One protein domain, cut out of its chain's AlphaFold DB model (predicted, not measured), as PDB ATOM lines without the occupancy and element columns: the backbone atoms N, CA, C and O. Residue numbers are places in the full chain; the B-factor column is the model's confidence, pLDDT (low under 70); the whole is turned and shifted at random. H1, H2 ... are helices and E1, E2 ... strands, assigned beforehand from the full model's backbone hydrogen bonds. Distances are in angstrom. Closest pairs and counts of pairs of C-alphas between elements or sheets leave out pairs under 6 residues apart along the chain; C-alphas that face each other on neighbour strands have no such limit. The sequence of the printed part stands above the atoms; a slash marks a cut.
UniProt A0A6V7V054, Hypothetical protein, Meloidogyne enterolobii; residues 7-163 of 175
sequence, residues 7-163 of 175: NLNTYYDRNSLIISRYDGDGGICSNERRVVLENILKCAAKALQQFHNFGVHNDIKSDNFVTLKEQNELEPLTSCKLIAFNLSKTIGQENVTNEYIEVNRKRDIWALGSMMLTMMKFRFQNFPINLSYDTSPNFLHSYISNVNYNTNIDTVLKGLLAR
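Overview. This is residues 7 to 163 of the 175 residues of the protein "Hypothetical protein" of Meloidogyne enterolobii (UniProt A0A6V7V054). A small hairpin of two short strands, E1 and E2, packs on H2, the middle one of three long helices, H1, H2 and H3, that run roughly along one axis, staggered, with H2 antiparallel to both of the others. On the other side of H2 and H3 from the strands, the short helix H5 packs across H3 at a steep tilt, and H4 packs on H5. The printed part has 157 residues with five named helices and two named strands, in the order H1, H2, E1, E2, H3, H4, H5; the sheet is E1 - E2, antiparallel, and the class is mostly helix. The whole is compact, with a radius of gyration of the C-alphas of 16.3 A and spans of 57 by 40 by 24 A.

Along the chain. Find C-alpha 65 at (-6.046, 32.774, -20.588), where strand E1 begins; it covers residues 65 to 67, and E2 covers residues 80 to 82. Look next for H2, residues 31 to 52, which is 31.2 A from first to last C-alpha. H1 comes before it, residues 8 to 22, from C-alpha 8 at (-2.331, 35.843, -23.779) over 21.5 A. H3, residues 98 to 119, is 31.8 A long. Then come H4, residues 137 to 145, 11.9 A long, and H5, residues 152 to 161, 14.4 A long, which ends with C-alpha 161 at (-6.227, 20.718, -36.007).

Arrangement. Start at the sheet: E1 and E2 are a hairpin, their directions at 150 degrees, and across it look for N 66 and O 81 at 2.9 A and N 81 and O 66 at 2.8 A, both within hydrogen-bond range. Residues 55 to 56 pair with residues 89 to 90, antiparallel, outside the named strands. From E2 go to H2, where the closest C-alphas are those of Cys 80 and Cys 43, 5.6 A apart. From E1 go to H1, where the closest are those of Phe 65 and Leu 8, 5.8 A apart; H1 and E2 are only just apart, at 8.2 A. H1 and H2 are a helical hairpin: they touch at a shallow tilt of 14 degrees, opposite ways, closest at the C-alphas of Ser 16 and Arg 33, 6.5 A, with residues 32 to 40 of H2 alone. From H2 go next to H3, which touches it at a shallow tilt of 16 degrees, opposite ways, closest at the C-alphas of His 52 and Arg 105, 6.8 A. H5 touches H3 at a steep tilt of 43 degrees, opposite ways, closest at the C-alphas of Gly 113 and Leu 160, 5.4 A, with residues 109 to 117 of H3 alone. H2, H3 and H5 form an up and down bundle, each helix running against the one before it. H4 and H5, a helical hairpin, touch at a steep tilt of 40 degrees, closest at the C-alphas of Ile 144 and Lys 158, 5.5 A, while H3 and H4 are apart. The helix packing is part aligned, part crossed. In H1, H2, H3, H4 and H5 every O i to N i+4 pair is within hydrogen-bond range.

Size, cuts and confidence. Look for the two C-alphas farthest apart at Gly 24, in the link from H1 to H2, and Glu 94, in the link from E2 to H3: they are 56.6 A apart. The links H2 to E1, E1 to E2, E2 to H3 and H3 to H4 are long, the last with 17 residues. The printed part has no cut. Mean pLDDT of the printed part is 83.8; look for values under 70 at residues 23 to 29, 122 to 139, 141 and 163.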
ATOM      1  N   ASN A   7      -4.117  39.107 -20.575       94.44
ATOM      2  CA  ASN A   7      -4.494  37.968 -21.397       94.44
ATOM      3  C   ASN A   7      -3.373  37.579 -22.383       94.44
ATOM      4  O   ASN A   7      -2.472  38.382 -22.655       94.44
ATOM      5  N   LEU A   8      -3.401  36.350 -22.909       95.00
ATOM      6  CA  LEU A   8      -2.331  35.843 -23.779       95.00
ATOM      7  C   LEU A   8      -2.190  36.650 -25.075       95.00
ATOM      8  O   LEU A   8      -1.073  36.787 -25.573       95.00
ATOM      9  N   ASN A   9      -3.284  37.224 -25.588       92.31
ATOM     10  CA  ASN A   9      -3.241  38.082 -26.771       92.31
ATOM     11  C   ASN A   9      -2.407  39.345 -26.504       92.31
ATOM     12  O   ASN A   9      -1.431  39.626 -27.193       92.31
ATOM     13  N   THR A  10      -2.718  40.037 -25.408       92.56
ATOM     14  CA  THR A  10      -2.006  41.239 -24.960       92.56
ATOM     15  C   THR A  10      -0.542  40.934 -24.633       92.56
ATOM     16  O   THR A  10       0.345  41.732 -24.940       92.56
ATOM     17  N   TYR A  11      -0.267  39.787 -24.003       94.06
ATOM     18  CA  TYR A  11       1.097  39.340 -23.713       94.06
ATOM     19  C   TYR A  11       1.917  39.146 -24.998       94.06
ATOM     20  O   TYR A  11       3.058  39.610 -25.087       94.06
ATOM     21  N   TYR A  12       1.327  38.500 -26.003       92.75
ATOM     22  CA  TYR A  12       1.965  38.271 -27.294       92.75
ATOM     23  C   TYR A  12       2.210  39.565 -28.073       92.75
ATOM     24  O   TYR A  12       3.315  39.763 -28.587       92.75
ATOM     25  N   ASP A  13       1.230  40.468 -28.122       90.25
ATOM     26  CA  ASP A  13       1.359  41.747 -28.829       90.25
ATOM     27  C   ASP A  13       2.510  42.586 -28.257       90.25
ATOM     28  O   ASP A  13       3.320  43.144 -29.001       90.25
ATOM     29  N   ARG A  14       2.662  42.610 -26.928       91.00
ATOM     30  CA  ARG A  14       3.772  43.307 -26.259       91.00
ATOM     31  C   ARG A  14       5.130  42.695 -26.577       91.00
ATOM     32  O   ARG A  14       6.048  43.429 -26.933       91.00
ATOM     33  N   ASN A  15       5.246  41.371 -26.493       91.19
ATOM     34  CA  ASN A  15       6.468  40.662 -26.878       91.19
ATOM     35  C   ASN A  15       6.832  40.944 -28.340       91.19
ATOM     36  O   ASN A  15       7.978  41.248 -28.655       91.19
ATOM     37  N   SER A  16       5.843  40.923 -29.232       87.44
ATOM     38  CA  SER A  16       6.039  41.202 -30.654       87.44
ATOM     39  C   SER A  16       6.539  42.626 -30.899       87.44
ATOM     40  O   SER A  16       7.428  42.823 -31.730       87.44
ATOM     41  N   LEU A  17       6.029  43.618 -30.158       86.81
ATOM     42  CA  LEU A  17       6.519  45.000 -30.211       86.81
ATOM     43  C   LEU A  17       7.961  45.126 -29.712       86.81
ATOM     44  O   LEU A  17       8.747  45.834 -30.337       86.81
ATOM     45  N   ILE A  18       8.310  44.446 -28.617       86.69
ATOM     46  CA  ILE A  18       9.674  44.424 -28.071       86.69
ATOM     47  C   ILE A  18      10.630  43.856 -29.119       86.69
ATOM     48  O   ILE A  18      11.568  44.539 -29.515       86.69
ATOM     49  N   ILE A  19      10.338  42.664 -29.637       84.38
ATOM     50  CA  ILE A  19      11.166  41.980 -30.640       84.38
ATOM     51  C   ILE A  19      11.366  42.859 -31.883       84.38
ATOM     52  O   ILE A  19      12.488  43.059 -32.335       84.38
ATOM     53  N   SER A  20      10.295  43.484 -32.380       81.94
ATOM     54  CA  SER A  20      10.366  44.342 -33.574       81.94
ATOM     55  C   SER A  20      11.273  45.564 -33.402       81.94
ATOM     56  O   SER A  20      11.790  46.075 -34.390       81.94
ATOM     57  N   ARG A  21      11.456  46.057 -32.169       77.94
ATOM     58  CA  ARG A  21      12.352  47.185 -31.875       77.94
ATOM     59  C   ARG A  21      13.824  46.778 -31.862       77.94
ATOM     60  O   ARG A  21      14.663  47.631 -32.127       77.94
ATOM     61  N   TYR A  22      14.127  45.517 -31.550       71.62
ATOM     62  CA  TYR A  22      15.496  45.000 -31.496       71.62
ATOM     63  C   TYR A  22      15.978  44.441 -32.839       71.62
ATOM     64  O   TYR A  22      17.155  44.584 -33.152       71.62
ATOM     65  N   ASP A  23      15.080  43.878 -33.653       65.25
ATOM     66  CA  ASP A  23      15.463  43.184 -34.891       65.25
ATOM     67  C   ASP A  23      15.801  44.115 -36.068       65.25
ATOM     68  O   ASP A  23      16.299  43.640 -37.085       65.25
ATOM     69  N   GLY A  24      15.552  45.427 -35.965       56.22
ATOM     70  CA  GLY A  24      15.984  46.451 -36.935       56.22
ATOM     71  C   GLY A  24      15.367  46.390 -38.346       56.22
ATOM     72  O   GLY A  24      15.270  47.428 -38.990       56.22
ATOM     73  N   ASP A  25      14.899  45.225 -38.804       50.84
ATOM     74  CA  ASP A  25      14.469  44.973 -40.189       50.84
ATOM     75  C   ASP A  25      13.096  44.283 -40.286       50.84
ATOM     76  O   ASP A  25      12.750  43.632 -41.269       50.84
ATOM     77  N   GLY A  26      12.278  44.383 -39.232       51.62
ATOM     78  CA  GLY A  26      10.878  43.955 -39.296       51.62
ATOM     79  C   GLY A  26      10.681  42.477 -39.649       51.62
ATOM     80  O   GLY A  26       9.625  42.130 -40.175       51.62
ATOM     81  N   GLY A  27      11.669  41.619 -39.356       51.59
ATOM     82  CA  GLY A  27      11.660  40.187 -39.641       51.59
ATOM     83  C   GLY A  27      10.371  39.533 -39.152       51.59
ATOM     84  O   GLY A  27      10.210  39.203 -37.977       51.59
ATOM     85  N   ILE A  28       9.427  39.355 -40.076       56.66
ATOM     86  CA  ILE A  28       8.064  38.911 -39.780       56.66
ATOM     87  C   ILE A  28       8.092  37.540 -39.071       56.66
ATOM     88  O   ILE A  28       7.275  37.298 -38.185       56.66
ATOM     89  N   CYS A  29       9.111  36.716 -39.346       61.94
ATOM     90  CA  CYS A  29       9.361  35.397 -38.756       61.94
ATOM     91  C   CYS A  29      10.674  35.314 -37.944       61.94
ATOM     92  O   CYS A  29      11.513  34.464 -38.237       61.94
ATOM     93  N   SER A  30      10.866  36.147 -36.916       74.62
ATOM     94  CA  SER A  30      12.019  35.978 -36.015       74.62
ATOM     95  C   SER A  30      11.900  34.732 -35.119       74.62
ATOM     96  O   SER A  30      10.799  34.249 -34.806       74.62
ATOM     97  N   ASN A  31      13.047  34.172 -34.721       80.62
ATOM     98  CA  ASN A  31      13.107  32.990 -33.854       80.62
ATOM     99  C   ASN A  31      12.513  33.282 -32.470       80.62
ATOM    100  O   ASN A  31      11.868  32.426 -31.868       80.62
ATOM    101  N   GLU A  32      12.662  34.511 -32.009       85.88
ATOM    102  CA  GLU A  32      12.189  35.045 -30.744       85.88
ATOM    103  C   GLU A  32      10.658  34.993 -30.690       85.88
ATOM    104  O   GLU A  32      10.086  34.466 -29.734       85.88
ATOM    105  N   ARG A  33       9.968  35.420 -31.761       85.94
ATOM    106  CA  ARG A  33       8.497  35.324 -31.844       85.94
ATOM    107  C   ARG A  33       8.027  33.877 -31.777       85.94
ATOM    108  O   ARG A  33       7.017  33.588 -31.136       85.94
ATOM    109  N   ARG A  34       8.758  32.957 -32.417       85.62
ATOM    110  CA  ARG A  34       8.466  31.520 -32.343       85.62
ATOM    111  C   ARG A  34       8.604  31.004 -30.909       85.62
ATOM    112  O   ARG A  34       7.703  30.313 -30.447       85.62
ATOM    113  N   VAL A  35       9.669  31.371 -30.196       89.38
ATOM    114  CA  VAL A  35       9.875  30.980 -28.790       89.38
ATOM    115  C   VAL A  35       8.736  31.487 -27.901       89.38
ATOM    116  O   VAL A  35       8.210  30.732 -27.081       89.38
ATOM    117  N   VAL A  36       8.294  32.733 -28.092       92.56
ATOM    118  CA  VAL A  36       7.146  33.294 -27.361       92.56
ATOM    119  C   VAL A  36       5.879  32.472 -27.613       92.56
ATOM    120  O   VAL A  36       5.217  32.066 -26.658       92.56
ATOM    121  N   LEU A  37       5.560  32.166 -28.873       92.31
ATOM    122  CA  LEU A  37       4.390  31.355 -29.233       92.31
ATOM    123  C   LEU A  37       4.461  29.926 -28.677       92.31
ATOM    124  O   LEU A  37       3.454  29.397 -28.210       92.31
ATOM    125  N   GLU A  38       5.639  29.302 -28.685       92.69
ATOM    126  CA  GLU A  38       5.841  27.974 -28.096       92.69
ATOM    127  C   GLU A  38       5.577  27.983 -26.584       92.69
ATOM    128  O   GLU A  38       4.949  27.061 -26.058       92.69
ATOM    129  N   ASN A  39       6.008  29.030 -25.878       95.19
ATOM    130  CA  ASN A  39       5.758  29.182 -24.443       95.19
ATOM    131  C   ASN A  39       4.275  29.431 -24.138       95.19
ATOM    132  O   ASN A  39       3.730  28.828 -23.210       95.19
ATOM    133  N   ILE A  40       3.602  30.243 -24.957       96.12
ATOM    134  CA  ILE A  40       2.148  30.459 -24.900       96.12
ATOM    135  C   ILE A  40       1.402  29.132 -25.056       96.12
ATOM    136  O   ILE A  40       0.603  28.779 -24.187       96.12
ATOM    137  N   LEU A  41       1.711  28.361 -26.103       96.19
ATOM    138  CA  LEU A  41       1.083  27.066 -26.356       96.19
ATOM    139  C   LEU A  41       1.302  26.092 -25.192       96.19
ATOM    140  O   LEU A  41       0.348  25.475 -24.722       96.19
ATOM    141  N   LYS A  42       2.536  25.979 -24.684       96.06
ATOM    142  CA  LYS A  42       2.856  25.112 -23.537       96.06
ATOM    143  C   LYS A  42       2.039  25.481 -22.300       96.06
ATOM    144  O   LYS A  42       1.517  24.592 -21.629       96.06
ATOM    145  N   CYS A  43       1.932  26.769 -21.982       95.94
ATOM    146  CA  CYS A  43       1.205  27.226 -20.800       95.94
ATOM    147  C   CYS A  43      -0.304  27.014 -20.942       95.94
ATOM    148  O   CYS A  43      -0.925  26.442 -20.044       95.94
ATOM    149  N   ALA A  44      -0.877  27.402 -22.084       97.44
ATOM    150  CA  ALA A  44      -2.301  27.237 -22.355       97.44
ATOM    151  C   ALA A  44      -2.705  25.755 -22.366       97.44
ATOM    152  O   ALA A  44      -3.694  25.385 -21.735       97.44
ATOM    153  N   ALA A  45      -1.896  24.887 -22.986       97.31
ATOM    154  CA  ALA A  45      -2.123  23.444 -22.992       97.31
ATOM    155  C   ALA A  45      -2.105  22.845 -21.578       97.31
ATOM    156  O   ALA A  45      -2.975  22.045 -21.249       97.31
ATOM    157  N   LYS A  46      -1.165  23.262 -20.714       97.56
ATOM    158  CA  LYS A  46      -1.117  22.819 -19.309       97.56
ATOM    159  C   LYS A  46      -2.355  23.254 -18.526       97.56
ATOM    160  O   LYS A  46      -2.940  22.437 -17.822       97.56
ATOM    161  N   ALA A  47      -2.759  24.519 -18.647       97.19
ATOM    162  CA  ALA A  47      -3.943  25.032 -17.959       97.19
ATOM    163  C   ALA A  47      -5.223  24.317 -18.428       97.19
ATOM    164  O   ALA A  47      -6.050  23.921 -17.607       97.19
ATOM    165  N   LEU A  48      -5.350  24.083 -19.738       97.81
ATOM    166  CA  LEU A  48      -6.473  23.350 -20.310       97.81
ATOM    167  C   LEU A  48      -6.495  21.887 -19.852       97.81
ATOM    168  O   LEU A  48      -7.532  21.401 -19.411       97.81
ATOM    169  N   GLN A  49      -5.347  21.207 -19.887       97.38
ATOM    170  CA  GLN A  49      -5.209  19.830 -19.410       97.38
ATOM    171  C   GLN A  49      -5.618  19.695 -17.938       97.38
ATOM    172  O   GLN A  49      -6.321  18.751 -17.585       97.38
ATOM    173  N   GLN A  50      -5.214  20.640 -17.082       97.00
ATOM    174  CA  GLN A  50      -5.614  20.650 -15.672       97.00
ATOM    175  C   GLN A  50      -7.132  20.747 -15.520       97.00
ATOM    176  O   GLN A  50      -7.715  19.988 -14.748       97.00
ATOM    177  N   PHE A  51      -7.780  21.642 -16.270       97.56
ATOM    178  CA  PHE A  51      -9.230  21.793 -16.210       97.56
ATOM    179  C   PHE A  51      -9.975  20.593 -16.804       97.56
ATOM    180  O   PHE A  51     -11.022  20.196 -16.289       97.56
ATOM    181  N   HIS A  52      -9.410  19.952 -17.830       97.25
ATOM    182  CA  HIS A  52      -9.986  18.756 -18.437       97.25
ATOM    183  C   HIS A  52     -10.133  17.594 -17.464       97.25
ATOM    184  O   HIS A  52     -11.005  16.768 -17.692       97.25
ATOM    185  N   ASN A  53      -9.419  17.556 -16.340       96.38
ATOM    186  CA  ASN A  53      -9.674  16.565 -15.286       96.38
ATOM    187  C   ASN A  53     -11.057  16.714 -14.623       96.38
ATOM    188  O   ASN A  53     -11.560  15.754 -14.048       96.38
ATOM    189  N   PHE A  54     -11.679  17.889 -14.725       96.50
ATOM    190  CA  PHE A  54     -12.929  18.227 -14.041       96.50
ATOM    191  C   PHE A  54     -14.078  18.561 -14.999       96.50
ATOM    192  O   PHE A  54     -15.241  18.460 -14.611       96.50
ATOM    193  N   GLY A  55     -13.788  18.944 -16.245       96.56
ATOM    194  CA  GLY A  55     -14.825  19.361 -17.184       96.56
ATOM    195  C   GLY A  55     -14.319  19.759 -18.566       96.56
ATOM    196  O   GLY A  55     -13.266  19.313 -19.021       96.56
ATOM    197  N   VAL A  56     -15.105  20.599 -19.233       97.12
ATOM    198  CA  VAL A  56     -14.829  21.226 -20.536       97.12
ATOM    199  C   VAL A  56     -15.125  22.714 -20.457       97.12
ATOM    200  O   VAL A  56     -16.049  23.118 -19.747       97.12
ATOM    201  N   HIS A  57     -14.331  23.537 -21.139       97.25
ATOM    202  CA  HIS A  57     -14.426  24.991 -21.026       97.25
ATOM    203  C   HIS A  57     -15.474  25.589 -21.963       97.25
ATOM    204  O   HIS A  57     -16.225  26.466 -21.538       97.25
ATOM    205  N   ASN A  58     -15.526  25.108 -23.213       94.88
ATOM    206  CA  ASN A  58     -16.423  25.547 -24.291       94.88
ATOM    207  C   ASN A  58     -16.244  27.001 -24.772       94.88
ATOM    208  O   ASN A  58     -17.074  27.501 -25.525       94.88
ATOM    209  N   ASP A  59     -15.170  27.676 -24.361       95.62
ATOM    210  CA  ASP A  59     -14.857  29.059 -24.772       95.62
ATOM    211  C   ASP A  59     -13.340  29.281 -24.759       95.62
ATOM    212  O   ASP A  59     -12.808  30.128 -24.047       95.62
ATOM    213  N   ILE A  60     -12.603  28.420 -25.454       96.06
ATOM    214  CA  ILE A  60     -11.143  28.518 -25.527       96.06
ATOM    215  C   ILE A  60     -10.766  29.611 -26.527       96.06
ATOM    216  O   ILE A  60     -10.978  29.472 -27.728       96.06
ATOM    217  N   LYS A  61     -10.193  30.697 -26.006       94.12
ATOM    218  CA  LYS A  61      -9.652  31.835 -26.757       94.12
ATOM    219  C   LYS A  61      -8.580  32.539 -25.934       94.12
ATOM    220  O   LYS A  61      -8.562  32.413 -24.711       94.12
ATOM    221  N   SER A  62      -7.713  33.307 -26.586       94.25
ATOM    222  CA  SER A  62      -6.545  33.940 -25.954       94.25
ATOM    223  C   SER A  62      -6.913  34.916 -24.834       94.25
ATOM    224  O   SER A  62      -6.142  35.068 -23.888       94.25
ATOM    225  N   ASP A  63      -8.103  35.514 -24.896       94.38
ATOM    226  CA  ASP A  63      -8.638  36.400 -23.856       94.38
ATOM    227  C   ASP A  63      -8.988  35.672 -22.552       94.38
ATOM    228  O   ASP A  63      -8.926  36.266 -21.477       94.38
ATOM    229  N   ASN A  64      -9.301  34.377 -22.639       96.62
ATOM    230  CA  ASN A  64      -9.683  33.546 -21.498       96.62
ATOM    231  C   ASN A  64      -8.481  32.861 -20.833       96.62
ATOM    232  O   ASN A  64      -8.644  32.091 -19.891       96.62
ATOM    233  N   PHE A  65      -7.264  33.161 -21.280       96.75
ATOM    234  CA  PHE A  65      -6.046  32.774 -20.588       96.75
ATOM    235  C   PHE A  65      -5.287  34.013 -20.160       96.75
ATOM    236  O   PHE A  65      -5.076  34.926 -20.951       96.75
ATOM    237  N   VAL A  66      -4.820  34.014 -18.922       95.69
ATOM    238  CA  VAL A  66      -4.219  35.184 -18.286       95.69
ATOM    239  C   VAL A  66      -2.885  34.831 -17.644       95.69
ATOM    240  O   VAL A  66      -2.732  33.781 -17.018       95.69
ATOM    241  N   THR A  67      -1.898  35.707 -17.807       94.81
ATOM    242  CA  THR A  67      -0.583  35.573 -17.182       94.81
ATOM    243  C   THR A  67      -0.682  35.774 -15.673       94.81
ATOM    244  O   THR A  67      -1.669  36.293 -15.142       94.81
ATOM    245  N   LEU A  68       0.374  35.407 -14.952       91.50
ATOM    246  CA  LEU A  68       0.536  35.871 -13.578       91.50
ATOM    247  C   LEU A  68       0.763  37.393 -13.562       91.50
ATOM    248  O   LEU A  68       1.256  37.966 -14.537       91.50
ATOM    249  N   LYS A  69       0.377  38.048 -12.462       87.69
ATOM    250  CA  LYS A  69       0.470  39.510 -12.284       87.69
ATOM    251  C   LYS A  69       1.908  40.026 -12.416       87.69
ATOM    252  O   LYS A  69       2.119  41.101 -12.961       87.69
ATOM    253  N   GLU A  70       2.868  39.227 -11.963       87.44
ATOM    254  CA  GLU A  70       4.303  39.533 -11.956       87.44
ATOM    255  C   GLU A  70       5.037  39.022 -13.207       87.44
ATOM    256  O   GLU A  70       6.256  39.117 -13.280       87.44
ATOM    257  N   GLN A  71       4.322  38.479 -14.202       92.00
ATOM    258  CA  GLN A  71       4.960  38.004 -15.431       92.00
ATOM    259  C   GLN A  71       5.656  39.163 -16.162       92.00
ATOM    260  O   GLN A  71       5.000  40.110 -16.605       92.00
ATOM    261  N   ASN A  72       6.969  39.023 -16.340       88.19
ATOM    262  CA  ASN A  72       7.817  39.919 -17.116       88.19
ATOM    263  C   ASN A  72       7.785  39.533 -18.606       88.19
ATOM    264  O   ASN A  72       7.912  38.357 -18.943       88.19
ATOM    265  N   GLU A  73       7.617  40.502 -19.506       85.88
ATOM    266  CA  GLU A  73       7.643  40.276 -20.957       85.88
ATOM    267  C   GLU A  73       9.037  39.943 -21.519       85.88
ATOM    268  O   GLU A  73       9.128  39.466 -22.644       85.88
ATOM    269  N   LEU A  74      10.112  40.176 -20.763       85.62
ATOM    270  CA  LEU A  74      11.481  39.804 -21.146       85.62
ATOM    271  C   LEU A  74      11.848  38.370 -20.744       85.62
ATOM    272  O   LEU A  74      12.888  37.858 -21.156       85.62
ATOM    273  N   GLU A  75      11.007  37.723 -19.940       91.06
ATOM    274  CA  GLU A  75      11.225  36.364 -19.465       91.06
ATOM    275  C   GLU A  75      10.275  35.385 -20.162       91.06
ATOM    276  O   GLU A  75       9.140  35.740 -20.498       91.06
ATOM    277  N   PRO A  76      10.686  34.122 -20.364       93.06
ATOM    278  CA  PRO A  76       9.798  33.098 -20.893       93.06
ATOM    279  C   PRO A  76       8.519  32.959 -20.059       93.06
ATOM    280  O   PRO A  76       8.565  32.829 -18.835       93.06
ATOM    281  N   LEU A  77       7.366  32.899 -20.730       95.06
ATOM    282  CA  LEU A  77       6.108  32.560 -20.070       95.06
ATOM    283  C   LEU A  77       6.166  31.107 -19.578       95.06
ATOM    284  O   LEU A  77       6.304  30.178 -20.375       95.06
ATOM    285  N   THR A  78       6.041  30.909 -18.268       93.31
ATOM    286  CA  THR A  78       6.116  29.579 -17.633       93.31
ATOM    287  C   THR A  78       4.761  29.052 -17.169       93.31
ATOM    288  O   THR A  78       4.588  27.837 -17.021       93.31
ATOM    289  N   SER A  79       3.790  29.945 -16.953       93.44
ATOM    290  CA  SER A  79       2.434  29.587 -16.544       93.44
ATOM    291  C   SER A  79       1.391  30.619 -16.978       93.44
ATOM    292  O   SER A  79       1.676  31.804 -17.143       93.44
ATOM    293  N   CYS A  80       0.150  30.162 -17.130       95.31
ATOM    294  CA  CYS A  80      -1.034  31.002 -17.282       95.31
ATOM    295  C   CYS A  80      -2.223  30.342 -16.576       95.31
ATOM    296  O   CYS A  80      -2.201  29.138 -16.311       95.31
ATOM    297  N   LYS A  81      -3.273  31.112 -16.298       95.62
ATOM    298  CA  LYS A  81      -4.533  30.614 -15.737       95.62
ATOM    299  C   LYS A  81      -5.630  30.681 -16.789       95.62
ATOM    300  O   LYS A  81      -5.700  31.660 -17.523       95.62
ATOM    301  N   LEU A  82      -6.477  29.660 -16.828       96.69
ATOM    302  CA  LEU A  82      -7.727  29.660 -17.586       96.69
ATOM    303  C   LEU A  82      -8.814  30.356 -16.749       96.69
ATOM    304  O   LEU A  82      -8.888  30.136 -15.537       96.69
ATOM    305  N   ILE A  83      -9.605  31.224 -17.371       95.88
ATOM    306  CA  ILE A  83     -10.673  32.020 -16.748       95.88
ATOM    307  C   ILE A  83     -11.932  32.020 -17.626       95.88
ATOM    308  O   ILE A  83     -11.898  31.544 -18.750       95.88
ATOM    309  N   ALA A  84     -13.012  32.642 -17.134       94.56
ATOM    310  CA  ALA A  84     -14.295  32.787 -17.833       94.56
ATOM    311  C   ALA A  84     -15.063  31.463 -18.041       94.56
ATOM    312  O   ALA A  84     -15.521  31.135 -19.132       94.56
ATOM    313  N   PHE A  85     -15.304  30.753 -16.937       96.56
ATOM    314  CA  PHE A  85     -15.964  29.442 -16.900       96.56
ATOM    315  C   PHE A  85     -17.495  29.457 -17.109       96.56
ATOM    316  O   PHE A  85     -18.172  28.474 -16.815       96.56
ATOM    317  N   ASN A  86     -18.077  30.550 -17.610       95.19
ATOM    318  CA  ASN A  86     -19.537  30.705 -17.717       95.19
ATOM    319  C   ASN A  86     -20.189  29.675 -18.658       95.19
ATOM    320  O   ASN A  86     -21.343  29.302 -18.463       95.19
ATOM    321  N   LEU A  87     -19.454  29.223 -19.680       94.94
ATOM    322  CA  LEU A  87     -19.907  28.205 -20.638       94.94
ATOM    323  C   LEU A  87     -19.404  26.798 -20.296       94.94
ATOM    324  O   LEU A  87     -19.721  25.830 -20.996       94.94
ATOM    325  N   SER A  88     -18.624  26.679 -19.224       96.75
ATOM    326  CA  SER A  88     -18.011  25.422 -18.844       96.75
ATOM    327  C   SER A  88     -19.041  24.429 -18.325       96.75
ATOM    328  O   SER A  88     -20.062  24.797 -17.739       96.75
ATOM    329  N   LYS A  89     -18.754  23.148 -18.542       97.06
ATOM    330  CA  LYS A  89     -19.541  22.028 -18.025       97.06
ATOM    331  C   LYS A  89     -18.629  21.098 -17.252       97.06
ATOM    332  O   LYS A  89     -17.560  20.739 -17.745       97.06
ATOM    333  N   THR A  90     -19.043  20.716 -16.051       96.50
ATOM    334  CA  THR A  90     -18.262  19.839 -15.174       96.50
ATOM    335  C   THR A  90     -18.796  18.418 -15.199       96.50
ATOM    336  O   THR A  90     -19.987  18.182 -15.402       96.50
ATOM    337  N   ILE A  91     -17.912  17.456 -14.954       94.12
ATOM    338  CA  ILE A  91     -18.299  16.061 -14.749       94.12
ATOM    339  C   ILE A  91     -19.259  15.984 -13.555       94.12
ATOM    340  O   ILE A  91     -19.016  16.606 -12.521       94.12
ATOM    341  N   GLY A  92     -20.353  15.236 -13.704       92.69
ATOM    342  CA  GLY A  92     -21.372  15.076 -12.661       92.69
ATOM    343  C   GLY A  92     -22.396  16.214 -12.576       92.69
ATOM    344  O   GLY A  92     -23.288  16.151 -11.736       92.69
ATOM    345  N   GLN A  93     -22.307  17.235 -13.437       93.00
ATOM    346  CA  GLN A  93     -23.378  18.220 -13.584       93.00
ATOM    347  C   GLN A  93     -24.631  17.563 -14.188       93.00
ATOM    348  O   GLN A  93     -24.539  16.718 -15.079       93.00
ATOM    349  N   GLU A  94     -25.812  17.976 -13.726       89.75
ATOM    350  CA  GLU A  94     -27.089  17.502 -14.263       89.75
ATOM    351  C   GLU A  94     -27.168  17.731 -15.785       89.75
ATOM    352  O   GLU A  94     -26.805  18.800 -16.283       89.75
ATOM    353  N   ASN A  95     -27.625  16.717 -16.529       88.75
ATOM    354  CA  ASN A  95     -27.705  16.706 -17.999       88.75
ATOM    355  C   ASN A  95     -26.358  16.792 -18.747       88.75
ATOM    356  O   ASN A  95     -26.337  17.055 -19.949       88.75
ATOM    357  N   VAL A  96     -25.228  16.543 -18.076       93.00
ATOM    358  CA  VAL A  96     -23.907  16.435 -18.711       93.00
ATOM    359  C   VAL A  96     -23.468  14.974 -18.725       93.00
ATOM    360  O   VAL A  96     -23.139  14.396 -17.691       93.00
ATOM    361  N   THR A  97     -23.457  14.364 -19.911       93.69
ATOM    362  CA  THR A  97     -23.002  12.980 -20.094       93.69
ATOM    363  C   THR A  97     -21.480  12.906 -20.239       93.69
ATOM    364  O   THR A  97     -20.820  13.875 -20.624       93.69
ATOM    365  N   ASN A  98     -20.905  11.728 -19.985       91.62
ATOM    366  CA  ASN A  98     -19.484  11.487 -20.262       91.62
ATOM    367  C   ASN A  98     -19.157  11.680 -21.751       91.62
ATOM    368  O   ASN A  98     -18.134  12.273 -22.078       91.62
ATOM    369  N   GLU A  99     -20.062  11.268 -22.642       92.44
ATOM    370  CA  GLU A  99     -19.936  11.488 -24.086       92.44
ATOM    371  C   GLU A  99     -19.852  12.982 -24.427       92.44
ATOM    372  O   GLU A  99     -18.957  13.405 -25.161       92.44
ATOM    373  N   TYR A 100     -20.716  13.810 -23.826       92.50
ATOM    374  CA  TYR A 100     -20.653  15.261 -23.990       92.50
ATOM    375  C   TYR A 100     -19.280  15.813 -23.577       92.50
ATOM    376  O   TYR A 100     -18.702  16.628 -24.302       92.50
ATOM    377  N   ILE A 101     -18.744  15.372 -22.433       94.12
ATOM    378  CA  ILE A 101     -17.419  15.790 -21.952       94.12
ATOM    379  C   ILE A 101     -16.328  15.371 -22.942       94.12
ATOM    380  O   ILE A 101     -15.495  16.191 -23.319       94.12
ATOM    381  N   GLU A 102     -16.321  14.124 -23.405       91.25
ATOM    382  CA  GLU A 102     -15.300  13.623 -24.331       91.25
ATOM    383  C   GLU A 102     -15.289  14.373 -25.666       91.25
ATOM    384  O   GLU A 102     -14.220  14.752 -26.160       91.25
ATOM    385  N   VAL A 103     -16.468  14.631 -26.230       90.25
ATOM    386  CA  VAL A 103     -16.626  15.400 -27.468       90.25
ATOM    387  C   VAL A 103     -16.143  16.836 -27.264       90.25
ATOM    388  O   VAL A 103     -15.317  17.332 -28.033       90.25
ATOM    389  N   ASN A 104     -16.571  17.507 -26.194       92.56
ATOM    390  CA  ASN A 104     -16.221  18.913 -25.988       92.56
ATOM    391  C   ASN A 104     -14.770  19.124 -25.519       92.56
ATOM    392  O   ASN A 104     -14.184  20.153 -25.844       92.56
ATOM    393  N   ARG A 105     -14.111  18.137 -24.892       94.19
ATOM    394  CA  ARG A 105     -12.652  18.190 -24.662       94.19
ATOM    395  C   ARG A 105     -11.889  18.254 -25.981       94.19
ATOM    396  O   ARG A 105     -10.954  19.037 -26.121       94.19
ATOM    397  N   LYS A 106     -12.298  17.456 -26.974       90.88
ATOM    398  CA  LYS A 106     -11.720  17.507 -28.326       90.88
ATOM    399  C   LYS A 106     -11.981  18.872 -28.981       90.88
ATOM    400  O   LYS A 106     -11.090  19.389 -29.648       90.88
ATOM    401  N   ARG A 107     -13.153  19.474 -28.743       90.31
ATOM    402  CA  ARG A 107     -13.496  20.820 -29.230       90.31
ATOM    403  C   ARG A 107     -12.620  21.907 -28.606       90.31
ATOM    404  O   ARG A 107     -12.141  22.775 -29.327       90.31
ATOM    405  N   ASP A 108     -12.367  21.839 -27.303       94.62
ATOM    406  CA  ASP A 108     -11.448  22.745 -26.608       94.62
ATOM    407  C   ASP A 108     -10.014  22.637 -27.164       94.62
ATOM    408  O   ASP A 108      -9.353  23.651 -27.376       94.62
ATOM    409  N   ILE A 109      -9.537  21.414 -27.437       92.94
ATOM    410  CA  ILE A 109      -8.216  21.159 -28.046       92.94
ATOM    411  C   ILE A 109      -8.135  21.768 -29.450       92.94
ATOM    412  O   ILE A 109      -7.137  22.403 -29.791       92.94
ATOM    413  N   TRP A 110      -9.185  21.606 -30.257       89.88
ATOM    414  CA  TRP A 110      -9.254  22.221 -31.579       89.88
ATOM    415  C   TRP A 110      -9.245  23.751 -31.480       89.88
ATOM    416  O   TRP A 110      -8.460  24.418 -32.153       89.88
ATOM    417  N   ALA A 111     -10.049  24.313 -30.573       91.25
ATOM    418  CA  ALA A 111     -10.117  25.751 -30.338       91.25
ATOM    419  C   ALA A 111      -8.778  26.328 -29.838       91.25
ATOM    420  O   ALA A 111      -8.412  27.437 -30.225       91.25
ATOM    421  N   LEU A 112      -7.993  25.562 -29.070       93.81
ATOM    422  CA  LEU A 112      -6.618  25.922 -28.709       93.81
ATOM    423  C   LEU A 112      -5.720  26.049 -29.953       93.81
ATOM    424  O   LEU A 112      -4.940  26.997 -30.052       93.81
ATOM    425  N   GLY A 113      -5.840  25.133 -30.919       90.75
ATOM    426  CA  GLY A 113      -5.132  25.219 -32.200       90.75
ATOM    427  C   GLY A 113      -5.528  26.461 -33.004       90.75
ATOM    428  O   GLY A 113      -4.661  27.209 -33.459       90.75
ATOM    429  N   SER A 114      -6.830  26.734 -33.116       86.44
ATOM    430  CA  SER A 114      -7.367  27.907 -33.826       86.44
ATOM    431  C   SER A 114      -6.948  29.231 -33.178       86.44
ATOM    432  O   SER A 114      -6.581  30.187 -33.870       86.44
ATOM    433  N   MET A 115      -6.916  29.279 -31.843       90.88
ATOM    434  CA  MET A 115      -6.375  30.405 -31.081       90.88
ATOM    435  C   MET A 115      -4.916  30.677 -31.466       90.88
ATOM    436  O   MET A 115      -4.566  31.807 -31.800       90.88
ATOM    437  N   MET A 116      -4.070  29.644 -31.476       91.38
ATOM    438  CA  MET A 116      -2.657  29.791 -31.831       91.38
ATOM    439  C   MET A 116      -2.451  30.228 -33.284       91.38
ATOM    440  O   MET A 116      -1.609  31.088 -33.536       91.38
ATOM    441  N   LEU A 117      -3.237  29.706 -34.233       85.94
ATOM    442  CA  LEU A 117      -3.189  30.159 -35.627       85.94
ATOM    443  C   LEU A 117      -3.492  31.652 -35.758       85.94
ATOM    444  O   LEU A 117      -2.803  32.355 -36.495       85.94
ATOM    445  N   THR A 118      -4.471  32.147 -35.000       83.12
ATOM    446  CA  THR A 118      -4.824  33.573 -34.979       83.12
ATOM    447  C   THR A 118      -3.664  34.429 -34.465       83.12
ATOM    448  O   THR A 118      -3.364  35.484 -35.025       83.12
ATOM    449  N   MET A 119      -2.942  33.950 -33.449       86.38
ATOM    450  CA  MET A 119      -1.737  34.617 -32.933       86.38
ATOM    451  C   MET A 119      -0.553  34.525 -33.912       86.38
ATOM    452  O   MET A 119       0.344  35.362 -33.895       86.38
ATOM    453  N   MET A 120      -0.574  33.553 -34.826       81.25
ATOM    454  CA  MET A 120       0.407  33.373 -35.898       81.25
ATOM    455  C   MET A 120       0.045  34.100 -37.201       81.25
ATOM    456  O   MET A 120       0.703  33.860 -38.213       81.25
ATOM    457  N   LYS A 121      -0.938  35.018 -37.197       72.19
ATOM    458  CA  LYS A 121      -1.433  35.732 -38.396       72.19
ATOM    459  C   LYS A 121      -0.339  36.315 -39.297       72.19
ATOM    460  O   LYS A 121      -0.499  36.366 -40.507       72.19
ATOM    461  N   PHE A 122       0.793  36.712 -38.719       66.88
ATOM    462  CA  PHE A 122       1.939  37.264 -39.442       66.88
ATOM    463  C   PHE A 122       2.593  36.274 -40.426       66.88
ATOM    464  O   PHE A 122       3.260  36.700 -41.362       66.88
ATOM    465  N   ARG A 123       2.408  34.959 -40.243       65.38
ATOM    466  CA  ARG A 123       2.933  33.914 -41.143       65.38
ATOM    467  C   ARG A 123       2.083  33.695 -42.396       65.38
ATOM    468  O   ARG A 123       2.474  32.910 -43.260       65.38
ATOM    469  N   PHE A 124       0.933  34.360 -42.493       64.75
ATOM    470  CA  PHE A 124      -0.049  34.144 -43.545       64.75
ATOM    471  C   PHE A 124      -0.310  35.445 -44.297       64.75
ATOM    472  O   PHE A 124      -0.712  36.449 -43.712       64.75
ATOM    473  N   GLN A 125      -0.126  35.429 -45.616       54.78
ATOM    474  CA  GLN A 125      -0.675  36.486 -46.462       54.78
ATOM    475  C   GLN A 125      -2.207  36.313 -46.494       54.78
ATOM    476  O   GLN A 125      -2.686  35.216 -46.770       54.78
ATOM    477  N   ASN A 126      -2.967  37.375 -46.197       52.59
ATOM    478  CA  ASN A 126      -4.445  37.414 -46.216       52.59
ATOM    479  C   ASN A 126      -5.179  36.590 -45.133       52.59
ATOM    480  O   ASN A 126      -6.171  35.922 -45.416       52.59
ATOM    481  N   PHE A 127      -4.732  36.655 -43.874       49.28
ATOM    482  CA  PHE A 127      -5.440  36.015 -42.757       49.28
ATOM    483  C   PHE A 127      -6.760  36.747 -42.408       49.28
ATOM    484  O   PHE A 127      -6.721  37.955 -42.153       49.28
ATOM    485  N   PRO A 128      -7.923  36.065 -42.337       51.97
ATOM    486  CA  PRO A 128      -9.162  36.686 -41.876       51.97
ATOM    487  C   PRO A 128      -9.060  37.063 -40.390       51.97
ATOM    488  O   PRO A 128      -8.746  36.227 -39.549       51.97
ATOM    489  N   ILE A 129      -9.347  38.327 -40.060       46.00
ATOM    490  CA  ILE A 129      -9.117  38.920 -38.725       46.00
ATOM    491  C   ILE A 129     -10.008  38.302 -37.626       46.00
ATOM    492  O   ILE A 129      -9.684  38.419 -36.449       46.00
ATOM    493  N   ASN A 130     -11.069  37.574 -37.989       45.19
ATOM    494  CA  ASN A 130     -11.976  36.909 -37.055       45.19
ATOM    495  C   ASN A 130     -12.191  35.452 -37.473       45.19
ATOM    496  O   ASN A 130     -13.077  35.154 -38.274       45.19
ATOM    497  N   LEU A 131     -11.384  34.539 -36.932       49.75
ATOM    498  CA  LEU A 131     -11.680  33.113 -37.014       49.75
ATOM    499  C   LEU A 131     -12.778  32.788 -35.992       49.75
ATOM    500  O   LEU A 131     -12.502  32.551 -34.818       49.75
ATOM    501  N   SER A 132     -14.039  32.827 -36.427       47.38
ATOM    502  CA  SER A 132     -15.124  32.157 -35.702       47.38
ATOM    503  C   SER A 132     -14.925  30.636 -35.787       47.38
ATOM    504  O   SER A 132     -14.063  30.152 -36.522       47.38
ATOM    505  N   TYR A 133     -15.732  29.851 -35.067       46.34
ATOM    506  CA  TYR A 133     -15.777  28.390 -35.253       46.34
ATOM    507  C   TYR A 133     -16.024  27.971 -36.727       46.34
ATOM    508  O   TYR A 133     -15.714  26.839 -37.079       46.34
ATOM    509  N   ASP A 134     -16.483  28.897 -37.584       44.44
ATOM    510  CA  ASP A 134     -16.536  28.789 -39.049       44.44
ATOM    511  C   ASP A 134     -15.247  29.299 -39.723       44.44
ATOM    512  O   ASP A 134     -15.276  30.034 -40.716       44.44
ATOM    513  N   THR A 135     -14.073  28.919 -39.212       53.44
ATOM    514  CA  THR A 135     -12.844  28.984 -40.016       53.44
ATOM    515  C   THR A 135     -13.142  28.352 -41.366       53.44
ATOM    516  O   THR A 135     -13.508  27.177 -41.396       53.44
ATOM    517  N   SER A 136     -12.988  29.109 -42.461       55.88
ATOM    518  CA  SER A 136     -13.175  28.565 -43.808       55.88
ATOM    519  C   SER A 136     -12.398  27.247 -43.894       55.88
ATOM    520  O   SER A 136     -11.170  27.277 -43.728       55.88
ATOM    521  N   PRO A 137     -13.072  26.104 -44.123       59.50
ATOM    522  CA  PRO A 137     -12.422  24.796 -44.171       59.50
ATOM    523  C   PRO A 137     -11.205  24.792 -45.103       59.50
ATOM    524  O   PRO A 137     -10.205  24.137 -44.827       59.50
ATOM    525  N   ASN A 138     -11.247  25.626 -46.145       59.97
ATOM    526  CA  ASN A 138     -10.180  25.814 -47.122       59.97
ATOM    527  C   ASN A 138      -8.899  26.417 -46.525       59.97
ATOM    528  O   ASN A 138      -7.803  25.990 -46.886       59.97
ATOM    529  N   PHE A 139      -9.003  27.380 -45.602       66.31
ATOM    530  CA  PHE A 139      -7.829  27.981 -44.958       66.31
ATOM    531  C   PHE A 139      -7.144  26.981 -44.024       66.31
ATOM    532  O   PHE A 139      -5.931  26.781 -44.091       66.31
ATOM    533  N   LEU A 140      -7.938  26.306 -43.191       71.88
ATOM    534  CA  LEU A 140      -7.426  25.307 -42.261       71.88
ATOM    535  C   LEU A 140      -6.779  24.136 -43.009       71.88
ATOM    536  O   LEU A 140      -5.671  23.716 -42.676       71.88
ATOM    537  N   HIS A 141      -7.439  23.658 -44.063       69.38
ATOM    538  CA  HIS A 141      -6.915  22.608 -44.923       69.38
ATOM    539  C   HIS A 141      -5.615  23.036 -45.613       69.38
ATOM    540  O   HIS A 141      -4.664  22.256 -45.658       69.38
ATOM    541  N   SER A 142      -5.522  24.286 -46.083       73.50
ATOM    542  CA  SER A 142      -4.287  24.836 -46.654       73.50
ATOM    543  C   SER A 142      -3.143  24.840 -45.636       73.50
ATOM    544  O   SER A 142      -2.046  24.395 -45.959       73.50
ATOM    545  N   TYR A 143      -3.387  25.247 -44.385       76.19
ATOM    546  CA  TYR A 143      -2.360  25.188 -43.340       76.19
ATOM    547  C   TYR A 143      -1.908  23.754 -43.044       76.19
ATOM    548  O   TYR A 143      -0.707  23.471 -43.013       76.19
ATOM    549  N   ILE A 144      -2.865  22.842 -42.847       74.19
ATOM    550  CA  ILE A 144      -2.585  21.441 -42.510       74.19
ATOM    551  C   ILE A 144      -1.786  20.758 -43.628       74.19
ATOM    552  O   ILE A 144      -0.825  20.042 -43.342       74.19
ATOM    553  N   SER A 145      -2.140  21.016 -44.889       73.56
ATOM    554  CA  SER A 145      -1.510  20.404 -46.066       73.56
ATOM    555  C   SER A 145      -0.190  21.058 -46.495       73.56
ATOM    556  O   SER A 145       0.571  20.456 -47.251       73.56
ATOM    557  N   ASN A 146       0.134  22.261 -46.010       74.31
ATOM    558  CA  ASN A 146       1.337  22.973 -46.436       74.31
ATOM    559  C   ASN A 146       2.611  22.374 -45.813       74.31
ATOM    560  O   ASN A 146       2.858  22.477 -44.608       74.31
ATOM    561  N   VAL A 147       3.454  21.777 -46.657       70.19
ATOM    562  CA  VAL A 147       4.722  21.133 -46.273       70.19
ATOM    563  C   VAL A 147       5.820  22.115 -45.854       70.19
ATOM    564  O   VAL A 147       6.743  21.722 -45.144       70.19
ATOM    565  N   ASN A 148       5.706  23.393 -46.224       71.31
ATOM    566  CA  ASN A 148       6.672  24.426 -45.843       71.31
ATOM    567  C   ASN A 148       6.519  24.853 -44.372       71.31
ATOM    568  O   ASN A 148       7.431  25.449 -43.806       71.31
ATOM    569  N   TYR A 149       5.387  24.537 -43.731       72.69
ATOM    570  CA  TYR A 149       5.192  24.719 -42.292       72.69
ATOM    571  C   TYR A 149       5.641  23.461 -41.545       72.69
ATOM    572  O   TYR A 149       4.864  22.521 -41.347       72.69
ATOM    573  N   ASN A 150       6.922  23.433 -41.183       74.38
ATOM    574  CA  ASN A 150       7.608  22.261 -40.636       74.38
ATOM    575  C   ASN A 150       8.344  22.533 -39.313       74.38
ATOM    576  O   ASN A 150       9.171  21.726 -38.889       74.38
ATOM    577  N   THR A 151       8.067  23.655 -38.647       81.06
ATOM    578  CA  THR A 151       8.639  23.902 -37.319       81.06
ATOM    579  C   THR A 151       7.939  23.043 -36.262       81.06
ATOM    580  O   THR A 151       6.824  22.567 -36.472       81.06
ATOM    581  N   ASN A 152       8.556  22.870 -35.088       82.38
ATOM    582  CA  ASN A 152       7.957  22.096 -33.990       82.38
ATOM    583  C   ASN A 152       6.544  22.581 -33.630       82.38
ATOM    584  O   ASN A 152       5.646  21.765 -33.428       82.38
ATOM    585  N   ILE A 153       6.334  23.902 -33.587       83.38
ATOM    586  CA  ILE A 153       5.012  24.475 -33.326       83.38
ATOM    587  C   ILE A 153       4.019  24.147 -34.448       83.38
ATOM    588  O   ILE A 153       2.870  23.843 -34.147       83.38
ATOM    589  N   ASP A 154       4.453  24.104 -35.712       84.31
ATOM    590  CA  ASP A 154       3.575  23.741 -36.829       84.31
ATOM    591  C   ASP A 154       3.148  22.272 -36.764       84.31
ATOM    592  O   ASP A 154       1.973  21.964 -36.949       84.31
ATOM    593  N   THR A 155       4.068  21.361 -36.434       85.00
ATOM    594  CA  THR A 155       3.743  19.940 -36.240       85.00
ATOM    595  C   THR A 155       2.716  19.754 -35.125       85.00
ATOM    596  O   THR A 155       1.749  19.008 -35.292       85.00
ATOM    597  N   VAL A 156       2.878  20.463 -34.001       86.38
ATOM    598  CA  VAL A 156       1.905  20.406 -32.902       86.38
ATOM    599  C   VAL A 156       0.557  20.976 -33.340       86.38
ATOM    600  O   VAL A 156      -0.467  20.342 -33.101       86.38
ATOM    601  N   LEU A 157       0.531  22.126 -34.021       86.25
ATOM    602  CA  LEU A 157      -0.710  22.747 -34.490       86.25
ATOM    603  C   LEU A 157      -1.445  21.882 -35.505       86.25
ATOM    604  O   LEU A 157      -2.653  21.702 -35.380       86.25
ATOM    605  N   LYS A 158      -0.725  21.271 -36.448       84.81
ATOM    606  CA  LYS A 158      -1.291  20.260 -37.345       84.81
ATOM    607  C   LYS A 158      -1.921  19.128 -36.543       84.81
ATOM    608  O   LYS A 158      -3.051  18.775 -36.830       84.81
ATOM    609  N   GLY A 159      -1.281  18.626 -35.488       84.56
ATOM    610  CA  GLY A 159      -1.882  17.619 -34.605       84.56
ATOM    611  C   GLY A 159      -3.146  18.088 -33.866       84.56
ATOM    612  O   GLY A 159      -4.104  17.321 -33.747       84.56
ATOM    613  N   LEU A 160      -3.180  19.339 -33.395       85.94
ATOM    614  CA  LEU A 160      -4.353  19.934 -32.734       85.94
ATOM    615  C   LEU A 160      -5.540  20.099 -33.699       85.94
ATOM    616  O   LEU A 160      -6.690  19.979 -33.282       85.94
ATOM    617  N   LEU A 161      -5.252  20.347 -34.979       83.81
ATOM    618  CA  LEU A 161      -6.227  20.718 -36.007       83.81
ATOM    619  C   LEU A 161      -6.598  19.578 -36.972       83.81
ATOM    620  O   LEU A 161      -7.662  19.626 -37.575       83.81
ATOM    621  N   ALA A 162      -5.755  18.548 -37.110       73.00
ATOM    622  CA  ALA A 162      -5.943  17.403 -38.013       73.00
ATOM    623  C   ALA A 162      -7.005  16.409 -37.534       73.00
ATOM    624  O   ALA A 162      -7.300  15.437 -38.225       73.00
ATOM    625  N   ARG A 163      -7.592  16.626 -36.354       60.34
ATOM    626  CA  ARG A 163      -8.766  15.864 -35.931       60.34
ATOM    627  C   ARG A 163      -9.960  16.339 -36.753       60.34
ATOM    628  O   ARG A 163     -10.652  17.271 -36.356       60.34
TER     629      ARG A 163